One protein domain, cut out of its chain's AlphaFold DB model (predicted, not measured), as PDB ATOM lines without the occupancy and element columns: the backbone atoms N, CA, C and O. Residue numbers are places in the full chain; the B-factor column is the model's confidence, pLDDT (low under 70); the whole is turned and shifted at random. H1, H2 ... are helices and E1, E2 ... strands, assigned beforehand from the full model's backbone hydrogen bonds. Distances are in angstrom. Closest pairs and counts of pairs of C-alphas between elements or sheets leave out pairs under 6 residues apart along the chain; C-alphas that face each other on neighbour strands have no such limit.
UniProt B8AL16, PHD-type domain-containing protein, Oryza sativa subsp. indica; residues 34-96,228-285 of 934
ATOM      1  N   ILE A  34      46.844  98.004  74.532       81.31
ATOM      2  CA  ILE A  34      47.320  99.127  73.715       81.31
ATOM      3  C   ILE A  34      48.823  99.267  73.904       81.31
ATOM      4  O   ILE A  34      49.335  98.942  74.971       81.31
ATOM      5  N   CYS A  35      49.524  99.751  72.883       84.25
ATOM      6  CA  CYS A  35      50.969  99.917  72.955       84.25
ATOM      7  C   CYS A  35      51.362 101.122  73.818       84.25
ATOM      8  O   CYS A  35      50.974 102.256  73.526       84.25
ATOM      9  N   ASP A  36      52.208 100.897  74.821       80.50
ATOM     10  CA  ASP A  36      52.673 101.912  75.778       80.50
ATOM     11  C   ASP A  36      53.454 103.074  75.136       80.50
ATOM     12  O   ASP A  36      53.586 104.152  75.724       80.50
ATOM     13  N   ILE A  37      53.981 102.874  73.923       76.75
ATOM     14  CA  ILE A  37      54.904 103.808  73.268       76.75
ATOM     15  C   ILE A  37      54.215 104.649  72.178       76.75
ATOM     16  O   ILE A  37      54.491 105.850  72.089       76.75
ATOM     17  N   CYS A  38      53.301 104.087  71.372       72.50
ATOM     18  CA  CYS A  38      52.495 104.874  70.419       72.50
ATOM     19  C   CYS A  38      51.128 105.306  70.976       72.50
ATOM     20  O   CYS A  38      50.633 106.365  70.589       72.50
ATOM     21  N   GLY A  39      50.548 104.539  71.906       72.31
ATOM     22  CA  GLY A  39      49.207 104.747  72.461       72.31
ATOM     23  C   GLY A  39      48.055 104.189  71.614       72.31
ATOM     24  O   GLY A  39      46.902 104.327  72.018       72.31
ATOM     25  N   ASP A  40      48.346 103.573  70.466       70.81
ATOM     26  CA  ASP A  40      47.359 102.943  69.584       70.81
ATOM     27  C   ASP A  40      47.204 101.437  69.910       70.81
ATOM     28  O   ASP A  40      48.134 100.797  70.406       70.81
ATOM     29  N   VAL A  41      46.045 100.842  69.586       69.19
ATOM     30  CA  VAL A  41      45.868  99.365  69.565       69.19
ATOM     31  C   VAL A  41      46.726  98.752  68.457       69.19
ATOM     32  O   VAL A  41      47.334  97.702  68.643       69.19
ATOM     33  N   GLY A  42      46.810  99.441  67.314       71.50
ATOM     34  CA  GLY A  42      47.581  98.998  66.160       71.50
ATOM     35  C   GLY A  42      47.132  97.634  65.646       71.50
ATOM     36  O   GLY A  42      45.935  97.384  65.518       71.50
ATOM     37  N   GLU A  43      48.094  96.756  65.379       68.00
ATOM     38  CA  GLU A  43      47.832  95.341  65.132       68.00
ATOM     39  C   GLU A  43      48.150  94.503  66.377       68.00
ATOM     40  O   GLU A  43      49.296  94.425  66.815       68.00
ATOM     41  N   GLU A  44      47.133  93.849  66.936       66.94
ATOM     42  CA  GLU A  44      47.223  93.106  68.202       66.94
ATOM     43  C   GLU A  44      48.168  91.893  68.123       66.94
ATOM     44  O   GLU A  44      48.943  91.647  69.041       66.94
ATOM     45  N   LYS A  45      48.229  91.213  66.968       66.88
ATOM     46  CA  LYS A  45      49.217  90.148  66.681       66.88
ATOM     47  C   LYS A  45      50.676  90.631  66.673       66.88
ATOM     48  O   LYS A  45      51.599  89.833  66.578       66.88
ATOM     49  N   LYS A  46      50.878  91.947  66.734       81.00
ATOM     50  CA  LYS A  46      52.165  92.648  66.707       81.00
ATOM     51  C   LYS A  46      52.379  93.451  67.997       81.00
ATOM     52  O   LYS A  46      53.182  94.380  68.040       81.00
ATOM     53  N   LEU A  47      51.652  93.095  69.057       81.44
ATOM     54  CA  LEU A  47      51.729  93.680  70.389       81.44
ATOM     55  C   LEU A  47      52.332  92.651  71.356       81.44
ATOM     56  O   LEU A  47      51.678  91.688  71.747       81.44
ATOM     57  N   ALA A  48      53.596  92.840  71.735       84.88
ATOM     58  CA  ALA A  48      54.274  91.967  72.684       84.88
ATOM     59  C   ALA A  48      53.919  92.378  74.116       84.88
ATOM     60  O   ALA A  48      54.122  93.529  74.507       84.88
ATOM     61  N   ILE A  49      53.410  91.434  74.908       85.19
ATOM     62  CA  ILE A  49      53.025  91.647  76.309       85.19
ATOM     63  C   ILE A  49      54.082  91.002  77.211       85.19
ATOM     64  O   ILE A  49      54.529  89.886  76.968       85.19
ATOM     65  N   CYS A  50      54.527  91.724  78.239       89.56
ATOM     66  CA  CYS A  50      55.632  91.313  79.102       89.56
ATOM     67  C   CYS A  50      55.237  90.169  80.051       89.56
ATOM     68  O   CYS A  50      54.541  90.415  81.035       89.56
ATOM     69  N   SER A  51      55.771  88.958  79.862       83.44
ATOM     70  CA  SER A  51      55.471  87.782  80.705       83.44
ATOM     71  C   SER A  51      55.763  87.963  82.203       83.44
ATOM     72  O   SER A  51      55.230  87.219  83.023       83.44
ATOM     73  N   ARG A  52      56.610  88.930  82.603       82.19
ATOM     74  CA  ARG A  52      56.944  89.164  84.025       82.19
ATOM     75  C   ARG A  52      55.903  90.006  84.763       82.19
ATOM     76  O   ARG A  52      55.587  89.684  85.906       82.19
ATOM     77  N   CYS A  53      55.418  91.094  84.163       85.00
ATOM     78  CA  CYS A  53      54.447  91.993  84.803       85.00
ATOM     79  C   CYS A  53      53.022  91.845  84.255       85.00
ATOM     80  O   CYS A  53      52.081  92.304  84.894       85.00
ATOM     81  N   ASN A  54      52.869  91.226  83.081       76.19
ATOM     82  CA  ASN A  54      51.654  91.131  82.265       76.19
ATOM     83  C   ASN A  54      50.973  92.485  81.961       76.19
ATOM     84  O   ASN A  54      49.830  92.542  81.502       76.19
ATOM     85  N   ASP A  55      51.680  93.587  82.219       81.00
ATOM     86  CA  ASP A  55      51.191  94.957  82.100       81.00
ATOM     87  C   ASP A  55      51.765  95.611  80.843       81.00
ATOM     88  O   ASP A  55      51.027  95.801  79.875       81.00
ATOM     89  N   GLY A  56      53.089  95.811  80.831       83.56
ATOM     90  CA  GLY A  56      53.822  96.418  79.725       83.56
ATOM     91  C   GLY A  56      53.553  95.709  78.401       83.56
ATOM     92  O   GLY A  56      53.831  94.513  78.266       83.56
ATOM     93  N   ALA A  57      53.009  96.461  77.454       85.81
ATOM     94  CA  ALA A  57      52.626  96.020  76.129       85.81
ATOM     95  C   ALA A  57      53.266  96.970  75.116       85.81
ATOM     96  O   ALA A  57      52.837  98.107  74.937       85.81
ATOM     97  N   GLU A  58      54.318  96.515  74.449       88.62
ATOM     98  CA  GLU A  58      54.960  97.282  73.387       88.62
ATOM     99  C   GLU A  58      54.508  96.681  72.064       88.62
ATOM    100  O   GLU A  58      54.585  95.464  71.874       88.62
ATOM    101  N   HIS A  59      54.077  97.506  71.104       85.69
ATOM    102  CA  HIS A  59      54.147  97.024  69.732       85.69
ATOM    103  C   HIS A  59      55.590  96.625  69.509       85.69
ATOM    104  O   HIS A  59      56.496  97.401  69.830       85.69
ATOM    105  N   ILE A  60      55.777  95.474  68.873       61.78
ATOM    106  CA  ILE A  60      57.029  95.110  68.202       61.78
ATOM    107  C   ILE A  60      57.537  96.340  67.437       61.78
ATOM    108  O   ILE A  60      58.708  96.691  67.522       61.78
ATOM    109  N   TYR A  61      56.571  97.122  66.919       73.00
ATOM    110  CA  TYR A  61      56.740  98.380  66.237       73.00
ATOM    111  C   TYR A  61      56.903  99.710  66.937       73.00
ATOM    112  O   TYR A  61      56.927 100.762  66.288       73.00
ATOM    113  N   CYS A  62      57.128  99.688  68.237       73.88
ATOM    114  CA  CYS A  62      57.630 100.855  68.940       73.88
ATOM    115  C   CYS A  62      58.847 100.545  69.819       73.88
ATOM    116  O   CYS A  62      59.340 101.443  70.507       73.88
ATOM    117  N   MET A  63      59.348  99.306  69.775       71.44
ATOM    118  CA  MET A  63      60.513  98.876  70.538       71.44
ATOM    119  C   MET A  63      61.769  99.665  70.135       71.44
ATOM    120  O   MET A  63      61.934 100.134  69.010       71.44
ATOM    121  N   ARG A  64      62.703  99.843  71.079       51.31
ATOM    122  CA  ARG A  64      63.899 100.685  70.857       51.31
ATOM    123  C   ARG A  64      64.917 100.058  69.896       51.31
ATOM    124  O   ARG A  64      65.821 100.740  69.406       51.31
ATOM    125  N   VAL A  65      64.855  98.751  69.702       51.53
ATOM    126  CA  VAL A  65      65.372  98.075  68.509       51.53
ATOM    127  C   VAL A  65      64.122  97.743  67.719       51.53
ATOM    128  O   VAL A  65      63.165  97.280  68.336       51.53
ATOM    129  N   MET A  66      64.137  97.915  66.402       55.69
ATOM    130  CA  MET A  66      63.156  97.221  65.589       55.69
ATOM    131  C   MET A  66      63.307  95.718  65.915       55.69
ATOM    132  O   MET A  66      64.384  95.138  65.757       55.69
ATOM    133  N   MET A  67      62.235  95.065  66.370       50.91
ATOM    134  CA  MET A  67      62.005  93.689  65.903       50.91
ATOM    135  C   MET A  67      61.396  93.806  64.491       50.91
ATOM    136  O   MET A  67      61.916  94.710  63.870       50.91
ATOM    137  N   PRO A  68      61.229  92.738  63.726       55.28
ATOM    138  CA  PRO A  68      59.727  91.694  62.872       55.28
ATOM    139  C   PRO A  68      58.507  90.892  63.417       55.28
ATOM    140  O   PRO A  68      57.587  90.787  62.606       55.28
ATOM    141  N   GLU A  69      58.375  90.318  64.619       60.09
ATOM    142  CA  GLU A  69      57.092  89.762  65.161       60.09
ATOM    143  C   GLU A  69      57.094  89.816  66.707       60.09
ATOM    144  O   GLU A  69      58.008  90.367  67.324       60.09
ATOM    145  N   VAL A  70      56.061  89.270  67.363       76.31
ATOM    146  CA  VAL A  70      56.022  89.110  68.830       76.31
ATOM    147  C   VAL A  70      56.805  87.851  69.218       76.31
ATOM    148  O   VAL A  70      56.429  86.786  68.747       76.31
ATOM    149  N   PRO A  71      57.846  87.916  70.075       75.44
ATOM    150  CA  PRO A  71      58.675  86.751  70.372       75.44
ATOM    151  C   PRO A  71      57.906  85.578  70.969       75.44
ATOM    152  O   PRO A  71      57.298  85.726  72.029       75.44
ATOM    153  N   GLU A  72      57.996  84.407  70.331       59.62
ATOM    154  CA  GLU A  72      57.399  83.162  70.818       59.62
ATOM    155  C   GLU A  72      58.079  82.695  72.119       59.62
ATOM    156  O   GLU A  72      59.062  81.949  72.127       59.62
ATOM    157  N   GLY A  73      57.552  83.156  73.255       67.00
ATOM    158  CA  GLY A  73      58.014  82.801  74.594       67.00
ATOM    159  C   GLY A  73      57.982  83.986  75.556       67.00
ATOM    160  O   GLY A  73      57.197  84.918  75.401       67.00
ATOM    161  N   ASP A  74      58.850  83.953  76.565       70.25
ATOM    162  CA  ASP A  74      58.917  85.006  77.579       70.25
ATOM    163  C   ASP A  74      59.598  86.281  77.055       70.25
ATOM    164  O   ASP A  74      60.797  86.515  77.255       70.25
ATOM    165  N   TRP A  75      58.819  87.148  76.403       87.06
ATOM    166  CA  TRP A  75      59.228  88.532  76.186       87.06
ATOM    167  C   TRP A  75      59.113  89.335  77.489       87.06
ATOM    168  O   TRP A  75      58.164  89.206  78.262       87.06
ATOM    169  N   PHE A  76      60.084  90.216  77.715       83.25
ATOM    170  CA  PHE A  76      60.097  91.144  78.841       83.25
ATOM    171  C   PHE A  76      60.275  92.577  78.337       83.25
ATOM    172  O   PHE A  76      61.165  92.824  77.515       83.25
ATOM    173  N   CYS A  77      59.496  93.518  78.873       84.31
ATOM    174  CA  CYS A  77      59.716  94.951  78.668       84.31
ATOM    175  C   CYS A  77      61.047  95.400  79.297       84.31
ATOM    176  O   CYS A  77      61.625  94.712  80.150       84.31
ATOM    177  N   GLU A  78      61.562  96.559  78.879       79.19
ATOM    178  CA  GLU A  78      62.904  97.016  79.274       79.19
ATOM    179  C   GLU A  78      63.072  97.190  80.796       79.19
ATOM    180  O   GLU A  78      64.137  96.888  81.345       79.19
ATOM    181  N   GLU A  79      62.008  97.597  81.490       83.06
ATOM    182  CA  GLU A  79      61.975  97.737  82.950       83.06
ATOM    183  C   GLU A  79      62.193  96.374  83.630       83.06
ATOM    184  O   GLU A  79      63.148  96.196  84.390       83.06
ATOM    185  N   CYS A  80      61.402  95.364  83.248       83.50
ATOM    186  CA  CYS A  80      61.524  94.000  83.764       83.50
ATOM    187  C   CYS A  80      62.883  93.357  83.434       83.50
ATOM    188  O   CYS A  80      63.450  92.669  84.289       83.50
ATOM    189  N   ARG A  81      63.446  93.599  82.236       80.44
ATOM    190  CA  ARG A  81      64.810  93.144  81.883       80.44
ATOM    191  C   ARG A  81      65.866  93.771  82.791       80.44
ATOM    192  O   ARG A  81      66.780  93.076  83.238       80.44
ATOM    193  N   THR A  82      65.738  95.065  83.072       81.12
ATOM    194  CA  THR A  82      66.679  95.809  83.920       81.12
ATOM    195  C   THR A  82      66.638  95.300  85.362       81.12
ATOM    196  O   THR A  82      67.689  95.061  85.957       81.12
ATOM    197  N   GLU A  83      65.448  95.027  85.903       82.81
ATOM    198  CA  GLU A  83      65.301  94.410  87.226       82.81
ATOM    199  C   GLU A  83      65.915  93.004  87.289       82.81
ATOM    200  O   GLU A  83      66.693  92.729  88.203       82.81
ATOM    201  N   MET A  84      65.669  92.143  86.290       79.31
ATOM    202  CA  MET A  84      66.299  90.813  86.222       79.31
ATOM    203  C   MET A  84      67.831  90.899  86.186       79.31
ATOM    204  O   MET A  84      68.511  90.066  86.792       79.31
ATOM    205  N   GLN A  85      68.391  91.898  85.500       77.31
ATOM    206  CA  GLN A  85      69.835  92.125  85.445       77.31
ATOM    207  C   GLN A  85      70.392  92.505  86.831       77.31
ATOM    208  O   GLN A  85      71.375  91.913  87.283       77.31
ATOM    209  N   ILE A  86      69.717  93.412  87.545       83.94
ATOM    210  CA  ILE A  86      70.083  93.849  88.903       83.94
ATOM    211  C   ILE A  86      69.973  92.694  89.911       83.94
ATOM    212  O   ILE A  86      70.883  92.480  90.715       83.94
ATOM    213  N   GLU A  87      68.899  91.901  89.860       83.06
ATOM    214  CA  GLU A  87      68.726  90.708  90.703       83.06
ATOM    215  C   GLU A  87      69.828  89.668  90.444       83.06
ATOM    216  O   GLU A  87      70.362  89.061  91.378       83.06
ATOM    217  N   LYS A  88      70.226  89.497  89.180       80.44
ATOM    218  CA  LYS A  88      71.288  88.577  88.763       80.44
ATOM    219  C   LYS A  88      72.656  89.018  89.276       80.44
ATOM    220  O   LYS A  88      73.340  88.194  89.889       80.44
ATOM    221  N   GLU A  89      73.021  90.288  89.104       83.06
ATOM    222  CA  GLU A  89      74.257  90.884  89.637       83.06
ATOM    223  C   GLU A  89      74.307  90.821  91.168       83.06
ATOM    224  O   GLU A  89      75.305  90.377  91.741       83.06
ATOM    225  N   LYS A  90      73.197  91.141  91.841       80.56
ATOM    226  CA  LYS A  90      73.062  90.983  93.293       80.56
ATOM    227  C   LYS A  90      73.271  89.527  93.727       80.56
ATOM    228  O   LYS A  90      74.040  89.275  94.653       80.56
ATOM    229  N   SER A  91      72.696  88.557  93.007       74.25
ATOM    230  CA  SER A  91      72.915  87.131  93.291       74.25
ATOM    231  C   SER A  91      74.373  86.693  93.084       74.25
ATOM    232  O   SER A  91      74.836  85.777  93.761       74.25
ATOM    233  N   ILE A  92      75.109  87.321  92.159       82.38
ATOM    234  CA  ILE A  92      76.539  87.061  91.922       82.38
ATOM    235  C   ILE A  92      77.375  87.631  93.077       82.38
ATOM    236  O   ILE A  92      78.289  86.960  93.562       82.38
ATOM    237  N   LEU A  93      77.026  88.822  93.575       70.94
ATOM    238  CA  LEU A  93      77.666  89.442  94.738       70.94
ATOM    239  C   LEU A  93      77.428  88.628  96.025       70.94
ATOM    240  O   LEU A  93      78.368  88.363  96.774       70.94
ATOM    241  N   GLU A  94      76.202  88.144  96.242       70.25
ATOM    242  CA  GLU A  94      75.852  87.256  97.360       70.25
ATOM    243  C   GLU A  94      76.595  85.907  97.267       70.25
ATOM    244  O   GLU A  94      77.234  85.482  98.232       70.25
ATOM    245  N   LYS A  95      76.639  85.268  96.085       67.31
ATOM    246  CA  LYS A  95      77.431  84.036  95.851       67.31
ATOM    247  C   LYS A  95      78.935  84.251  96.071       67.31
ATOM    248  O   LYS A  95      79.627  83.331  96.513       67.31
ATOM    249  N   SER A  96      79.437  85.460  95.815       64.31
ATOM    250  CA  SER A  96      80.831  85.835  96.081       64.31
ATOM    251  C   SER A  96      81.127  85.933  97.584       64.31
ATOM    252  O   SER A  96      82.175  85.466  98.023       64.31
ATOM    253  N   LYS A 228      53.287  90.938  57.636       70.75
ATOM    254  CA  LYS A 228      54.170  91.568  58.641       70.75
ATOM    255  C   LYS A 228      54.179  93.098  58.506       70.75
ATOM    256  O   LYS A 228      54.111  93.622  57.397       70.75
ATOM    257  N   VAL A 229      54.286  93.820  59.630       73.31
ATOM    258  CA  VAL A 229      54.722  95.233  59.612       73.31
ATOM    259  C   VAL A 229      56.120  95.352  60.185       73.31
ATOM    260  O   VAL A 229      56.835  94.360  60.283       73.31
ATOM    261  N   CYS A 230      56.503  96.588  60.470       74.19
ATOM    262  CA  CYS A 230      57.844  97.010  60.743       74.19
ATOM    263  C   CYS A 230      57.935  97.917  61.967       74.19
ATOM    264  O   CYS A 230      57.050  98.731  62.229       74.19
ATOM    265  N   ASP A 231      59.091  97.885  62.627       64.12
ATOM    266  CA  ASP A 231      59.122  97.815  64.073       64.12
ATOM    267  C   ASP A 231      59.712  99.004  64.899       64.12
ATOM    268  O   ASP A 231      60.055  98.878  66.069       64.12
ATOM    269  N   ILE A 232      59.824 100.193  64.316       60.00
ATOM    270  CA  ILE A 232      60.087 101.480  65.013       60.00
ATOM    271  C   ILE A 232      59.123 102.561  64.476       60.00
ATOM    272  O   ILE A 232      58.964 103.627  65.073       60.00
ATOM    273  N   CYS A 233      58.478 102.300  63.331       49.94
ATOM    274  CA  CYS A 233      57.545 103.195  62.651       49.94
ATOM    275  C   CYS A 233      56.079 102.745  62.767       49.94
ATOM    276  O   CYS A 233      55.217 103.603  62.952       49.94
ATOM    277  N   GLY A 234      55.802 101.437  62.681       52.00
ATOM    278  CA  GLY A 234      54.449 100.872  62.710       52.00
ATOM    279  C   GLY A 234      53.712 100.826  61.378       52.00
ATOM    280  O   GLY A 234      52.541 100.462  61.342       52.00
ATOM    281  N   ASP A 235      54.386 101.167  60.282       59.25
ATOM    282  CA  ASP A 235      53.834 101.052  58.935       59.25
ATOM    283  C   ASP A 235      54.218  99.696  58.311       59.25
ATOM    284  O   ASP A 235      55.355  99.246  58.465       59.25
ATOM    285  N   ILE A 236      53.335  99.094  57.498       62.06
ATOM    286  CA  ILE A 236      53.717  98.012  56.558       62.06
ATOM    287  C   ILE A 236      54.876  98.498  55.663       62.06
ATOM    288  O   ILE A 236      55.836  97.776  55.390       62.06
ATOM    289  N   GLY A 237      54.815  99.771  55.249       63.28
ATOM    290  CA  GLY A 237      55.806 100.418  54.395       63.28
ATOM    291  C   GLY A 237      55.915  99.740  53.033       63.28
ATOM    292  O   GLY A 237      54.913  99.560  52.344       63.28
ATOM    293  N   ALA A 238      57.141  99.393  52.641       65.19
ATOM    294  CA  ALA A 238      57.406  98.561  51.473       65.19
ATOM    295  C   ALA A 238      57.867  97.175  51.942       65.19
ATOM    296  O   ALA A 238      58.915  97.054  52.578       65.19
ATOM    297  N   GLU A 239      57.078  96.146  51.638       62.72
ATOM    298  CA  GLU A 239      57.278  94.773  52.116       62.72
ATOM    299  C   GLU A 239      58.622  94.188  51.649       62.72
ATOM    300  O   GLU A 239      59.336  93.563  52.428       62.72
ATOM    301  N   GLU A 240      59.074  94.505  50.429       71.44
ATOM    302  CA  GLU A 240      60.380  94.066  49.913       71.44
ATOM    303  C   GLU A 240      61.588  94.754  50.582       71.44
ATOM    304  O   GLU A 240      62.741  94.460  50.256       71.44
ATOM    305  N   LYS A 241      61.337  95.684  51.515       78.62
ATOM    306  CA  LYS A 241      62.344  96.391  52.322       78.62
ATOM    307  C   LYS A 241      62.334  95.967  53.796       78.62
ATOM    308  O   LYS A 241      63.053  96.560  54.604       78.62
ATOM    309  N   LEU A 242      61.541  94.951  54.132       80.75
ATOM    310  CA  LEU A 242      61.381  94.369  55.458       80.75
ATOM    311  C   LEU A 242      62.367  93.202  55.656       80.75
ATOM    312  O   LEU A 242      62.401  92.267  54.857       80.75
ATOM    313  N   ALA A 243      63.203  93.245  56.697       82.56
ATOM    314  CA  ALA A 243      64.045  92.104  57.072       82.56
ATOM    315  C   ALA A 243      63.249  91.032  57.845       82.56
ATOM    316  O   ALA A 243      62.147  91.300  58.312       82.56
ATOM    317  N   VAL A 244      63.831  89.834  58.030       76.81
ATOM    318  CA  VAL A 244      63.339  88.774  58.946       76.81
ATOM    319  C   VAL A 244      64.527  88.106  59.674       76.81
ATOM    320  O   VAL A 244      65.570  87.849  59.071       76.81
ATOM    321  N   CYS A 245      64.414  87.856  60.983       86.31
ATOM    322  CA  CYS A 245      65.456  87.310  61.864       86.31
ATOM    323  C   CYS A 245      65.465  85.797  61.787       86.31
ATOM    324  O   CYS A 245      64.665  85.092  62.387       86.31
ATOM    325  N   SER A 246      66.492  85.287  61.144       78.94
ATOM    326  CA  SER A 246      66.706  83.873  60.859       78.94
ATOM    327  C   SER A 246      66.956  82.928  62.060       78.94
ATOM    328  O   SER A 246      67.418  81.796  61.842       78.94
ATOM    329  N   ARG A 247      66.719  83.386  63.301       69.56
ATOM    330  CA  ARG A 247      66.890  82.637  64.567       69.56
ATOM    331  C   ARG A 247      65.624  82.579  65.432       69.56
ATOM    332  O   ARG A 247      65.490  81.601  66.154       69.56
ATOM    333  N   CYS A 248      64.724  83.558  65.334       65.69
ATOM    334  CA  CYS A 248      63.414  83.539  66.003       65.69
ATOM    335  C   CYS A 248      62.227  83.814  65.066       65.69
ATOM    336  O   CYS A 248      61.116  83.533  65.462       65.69
ATOM    337  N   ASN A 249      62.432  84.337  63.849       55.66
ATOM    338  CA  ASN A 249      61.420  84.933  62.954       55.66
ATOM    339  C   ASN A 249      60.651  86.143  63.525       55.66
ATOM    340  O   ASN A 249      60.316  87.040  62.748       55.66
ATOM    341  N   ASP A 250      60.531  86.225  64.853       66.00
ATOM    342  CA  ASP A 250      59.950  87.342  65.606       66.00
ATOM    343  C   ASP A 250      60.905  88.500  65.849       66.00
ATOM    344  O   ASP A 250      60.524  89.622  66.148       66.00
ATOM    345  N   GLY A 251      62.192  88.287  65.623       74.75
ATOM    346  CA  GLY A 251      62.895  89.368  64.979       74.75
ATOM    347  C   GLY A 251      62.326  89.463  63.563       74.75
ATOM    348  O   GLY A 251      62.563  88.569  62.767       74.75
ATOM    349  N   ALA A 252      61.633  90.583  63.299       79.88
ATOM    350  CA  ALA A 252      61.181  92.701  61.409       79.88
ATOM    351  C   ALA A 252      61.681  94.235  61.321       79.88
ATOM    352  O   ALA A 252      60.906  95.191  61.460       79.88
ATOM    353  N   GLU A 253      62.911  94.539  60.865       84.62
ATOM    354  CA  GLU A 253      63.334  95.939  60.670       84.62
ATOM    355  C   GLU A 253      63.202  96.309  59.185       84.62
ATOM    356  O   GLU A 253      63.724  95.607  58.312       84.62
ATOM    357  N   HIS A 254      62.574  97.446  58.868       82.50
ATOM    358  CA  HIS A 254      62.713  98.089  57.559       82.50
ATOM    359  C   HIS A 254      64.165  98.517  57.496       82.50
ATOM    360  O   HIS A 254      64.647  99.237  58.373       82.50
ATOM    361  N   ILE A 255      64.843  98.173  56.410       66.31
ATOM    362  CA  ILE A 255      66.250  98.533  56.195       66.31
ATOM    363  C   ILE A 255      66.538 100.039  56.335       66.31
ATOM    364  O   ILE A 255      67.664 100.421  56.636       66.31
ATOM    365  N   TYR A 256      65.524 100.895  56.165       62.88
ATOM    366  CA  TYR A 256      65.609 102.353  56.299       62.88
ATOM    367  C   TYR A 256      65.308 102.914  57.701       62.88
ATOM    368  O   TYR A 256      65.514 104.107  57.931       62.88
ATOM    369  N   CYS A 257      64.855 102.084  58.638       62.66
ATOM    370  CA  CYS A 257      64.606 102.465  60.031       62.66
ATOM    371  C   CYS A 257      65.407 101.632  61.047       62.66
ATOM    372  O   CYS A 257      65.437 102.003  62.221       62.66
ATOM    373  N   MET A 258      66.120 100.593  60.587       71.25
ATOM    374  CA  MET A 258      67.208  99.952  61.327       71.25
ATOM    375  C   MET A 258      68.130 100.980  61.995       71.25
ATOM    376  O   MET A 258      68.455 102.020  61.413       71.25
ATOM    377  N   ARG A 259      68.654 100.643  63.182       49.78
ATOM    378  CA  ARG A 259      69.637 101.482  63.905       49.78
ATOM    379  C   ARG A 259      70.885 101.816  63.073       49.78
ATOM    380  O   ARG A 259      71.501 102.859  63.291       49.78
ATOM    381  N   VAL A 260      71.231 100.961  62.110       46.50
ATOM    382  CA  VAL A 260      72.154 101.263  61.006       46.50
ATOM    383  C   VAL A 260      71.416 101.000  59.696       46.50
ATOM    384  O   VAL A 260      71.052  99.865  59.407       46.50
ATOM    385  N   MET A 261      71.193 102.054  58.911       47.19
ATOM    386  CA  MET A 261      70.414 101.993  57.675       47.19
ATOM    387  C   MET A 261      71.121 101.169  56.585       47.19
ATOM    388  O   MET A 261      72.255 101.468  56.207       47.19
ATOM    389  N   MET A 262      70.424 100.163  56.057       54.69
ATOM    390  CA  MET A 262      70.893  99.223  55.035       54.69
ATOM    391  C   MET A 262      70.302  99.560  53.653       54.69
ATOM    392  O   MET A 262      69.211 100.119  53.549       54.69
ATOM    393  N   GLN A 263      71.024  99.231  52.574       55.78
ATOM    394  CA  GLN A 263      70.602  99.537  51.192       55.78
ATOM    395  C   GLN A 263      69.678  98.476  50.571       55.78
ATOM    396  O   GLN A 263      68.835  98.812  49.743       55.78
ATOM    397  N   GLU A 264      69.806  97.215  50.987       68.50
ATOM    398  CA  GLU A 264      68.944  96.096  50.591       68.50
ATOM    399  C   GLU A 264      68.643  95.221  51.817       68.50
ATOM    400  O   GLU A 264      69.423  95.207  52.776       68.50
ATOM    401  N   VAL A 265      67.545  94.455  51.778       76.88
ATOM    402  CA  VAL A 265      67.277  93.411  52.780       76.88
ATOM    403  C   VAL A 265      68.397  92.364  52.724       76.88
ATOM    404  O   VAL A 265      68.704  91.862  51.637       76.88
ATOM    405  N   PRO A 266      69.025  92.000  53.859       77.06
ATOM    406  CA  PRO A 266      70.079  90.995  53.860       77.06
ATOM    407  C   PRO A 266      69.568  89.636  53.362       77.06
ATOM    408  O   PRO A 266      68.762  88.977  54.007       77.06
ATOM    409  N   LYS A 267      70.105  89.181  52.225       60.62
ATOM    410  CA  LYS A 267      69.790  87.879  51.592       60.62
ATOM    411  C   LYS A 267      70.355  86.671  52.360       60.62
ATOM    412  O   LYS A 267      70.177  85.529  51.950       60.62
ATOM    413  N   ALA A 268      71.077  86.930  53.448       64.69
ATOM    414  CA  ALA A 268      71.646  85.946  54.358       64.69
ATOM    415  C   ALA A 268      70.972  86.051  55.734       64.69
ATOM    416  O   ALA A 268      70.243  86.999  56.006       64.69
ATOM    417  N   LYS A 269      71.256  85.085  56.611       69.00
ATOM    418  CA  LYS A 269      70.707  84.970  57.969       69.00
ATOM    419  C   LYS A 269      70.923  86.230  58.837       69.00
ATOM    420  O   LYS A 269      71.902  86.324  59.573       69.00
ATOM    421  N   TRP A 270      69.992  87.183  58.752       83.69
ATOM    422  CA  TRP A 270      69.937  88.382  59.589       83.69
ATOM    423  C   TRP A 270      69.477  88.042  61.016       83.69
ATOM    424  O   TRP A 270      68.826  87.012  61.226       83.69
ATOM    425  N   LEU A 271      69.845  88.887  61.984       76.56
ATOM    426  CA  LEU A 271      69.523  88.755  63.405       76.56
ATOM    427  C   LEU A 271      69.188  90.130  63.997       76.56
ATOM    428  O   LEU A 271      69.967  91.062  63.806       76.56
ATOM    429  N   CYS A 272      68.104  90.227  64.773       77.31
ATOM    430  CA  CYS A 272      67.820  91.418  65.581       77.31
ATOM    431  C   CYS A 272      68.876  91.603  66.682       77.31
ATOM    432  O   CYS A 272      69.552  90.646  67.079       77.31
ATOM    433  N   GLU A 273      69.020  92.828  67.197       71.56
ATOM    434  CA  GLU A 273      70.058  93.179  68.183       71.56
ATOM    435  C   GLU A 273      70.039  92.268  69.427       71.56
ATOM    436  O   GLU A 273      71.099  91.921  69.957       71.56
ATOM    437  N   THR A 274      68.851  91.811  69.838       70.12
ATOM    438  CA  THR A 274      68.637  90.835  70.916       70.12
ATOM    439  C   THR A 274      69.384  89.525  70.634       70.12
ATOM    440  O   THR A 274      70.314  89.167  71.361       70.12
ATOM    441  N   CYS A 275      69.070  88.857  69.518       75.06
ATOM    442  CA  CYS A 275      69.723  87.609  69.111       75.06
ATOM    443  C   CYS A 275      71.203  87.795  68.739       75.06
ATOM    444  O   CYS A 275      72.012  86.888  68.940       75.06
ATOM    445  N   HIS A 276      71.585  88.961  68.207       76.75
ATOM    446  CA  HIS A 276      72.983  89.280  67.919       76.75
ATOM    447  C   HIS A 276      73.817  89.325  69.212       76.75
ATOM    448  O   HIS A 276      74.884  88.710  69.295       76.75
ATOM    449  N   SER A 277      73.301  90.000  70.243       72.25
ATOM    450  CA  SER A 277      73.949  90.134  71.555       72.25
ATOM    451  C   SER A 277      74.123  88.784  72.261       72.25
ATOM    452  O   SER A 277      75.159  88.527  72.879       72.25
ATOM    453  N   GLU A 278      73.142  87.889  72.132       69.44
ATOM    454  CA  GLU A 278      73.205  86.527  72.672       69.44
ATOM    455  C   GLU A 278      74.337  85.713  72.042       69.44
ATOM    456  O   GLU A 278      75.202  85.222  72.774       69.44
ATOM    457  N   VAL A 279      74.385  85.650  70.704       80.19
ATOM    458  CA  VAL A 279      75.424  84.939  69.930       80.19
ATOM    459  C   VAL A 279      76.820  85.480  70.225       80.19
ATOM    460  O   VAL A 279      77.796  84.723  70.287       80.19
ATOM    461  N   GLU A 280      76.952  86.789  70.432       73.81
ATOM    462  CA  GLU A 280      78.231  87.368  70.826       73.81
ATOM    463  C   GLU A 280      78.606  87.004  72.273       73.81
ATOM    464  O   GLU A 280      79.773  86.727  72.557       73.81
ATOM    465  N   SER A 281      77.629  86.906  73.183       68.00
ATOM    466  CA  SER A 281      77.852  86.417  74.551       68.00
ATOM    467  C   SER A 281      78.267  84.939  74.589       68.00
ATOM    468  O   SER A 281      79.143  84.581  75.374       68.00
ATOM    469  N   GLU A 282      77.680  84.090  73.735       74.94
ATOM    470  CA  GLU A 282      78.031  82.671  73.570       74.94
ATOM    471  C   GLU A 282      79.493  82.546  73.119       74.94
ATOM    472  O   GLU A 282      80.308  81.905  73.781       74.94
ATOM    473  N   LYS A 283      79.876  83.272  72.060       75.19
ATOM    474  CA  LYS A 283      81.267  83.318  71.570       75.19
ATOM    475  C   LYS A 283      82.257  83.815  72.629       75.19
ATOM    476  O   LYS A 283      83.366  83.289  72.710       75.19
ATOM    477  N   ARG A 284      81.879  84.805  73.448       71.44
ATOM    478  CA  ARG A 284      82.725  85.326  74.538       71.44
ATOM    479  C   ARG A 284      82.905  84.299  75.669       71.44
ATOM    480  O   ARG A 284      84.036  84.119  76.109       71.44
ATOM    481  N   LYS A 285      81.848  83.586  76.087       64.94
ATOM    482  CA  LYS A 285      81.916  82.516  77.112       64.94
ATOM    483  C   LYS A 285      82.795  81.352  76.657       64.94
ATOM    484  O   LYS A 285      83.778  81.039  77.323       64.94
TER     485      LYS A 285
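AT A GLANCE: This is residues 34 to 96 and 228 to 285 of the 934 residues of the protein "PHD-type domain-containing protein" of Oryza sativa subsp. indica (UniProt B8AL16). With little regular structure, this is a body of loops bearing the small strand hairpin E1 and E2, from which the ends of two helices, residues 85 to 96 of H1 and 280 to 285 of H2, stick out towards the same side. The printed part has 121 residues, with E1, E2, H1 and H2 in chain order; the antiparallel sheet has the order E1 - E2. The class is mostly helix, with 38 residues in named elements. The whole is compact, radius of gyration of the C-alphas 15.6 A, spanning 52 by 35 by 21 A.

IN THESE COORDINATES: E1, residues 47 to 49, begins at C-alpha 47 (51.729, 93.680, 70.389); E2 is residues 57 to 59. H1, residues 78 to 96, measures 27.0 A. H2, residues 273 to 285, measures 18.3 A and ends at C-alpha 285 (81.916, 82.516, 77.112).

HOW THE PARTS SIT: In the hairpin E1 and E2, N 48 and O 58 are 2.8 A apart, within hydrogen-bond range; the strands' directions differ by 153 degrees. E1 is apart from H1 and H2, E2 from H2, and H1 from H2. In H1 and H2 every O i to N i+4 pair is within hydrogen-bond range.

THE WHOLE: Residues 97 to 227 are not printed; C-alphas 96 and 228 are 46.3 A apart across the cut. The link E2 to H1 is long, 18 residues. Mean pLDDT of the printed part is 72.4, with 43 residues under 70, among them 231 to 239.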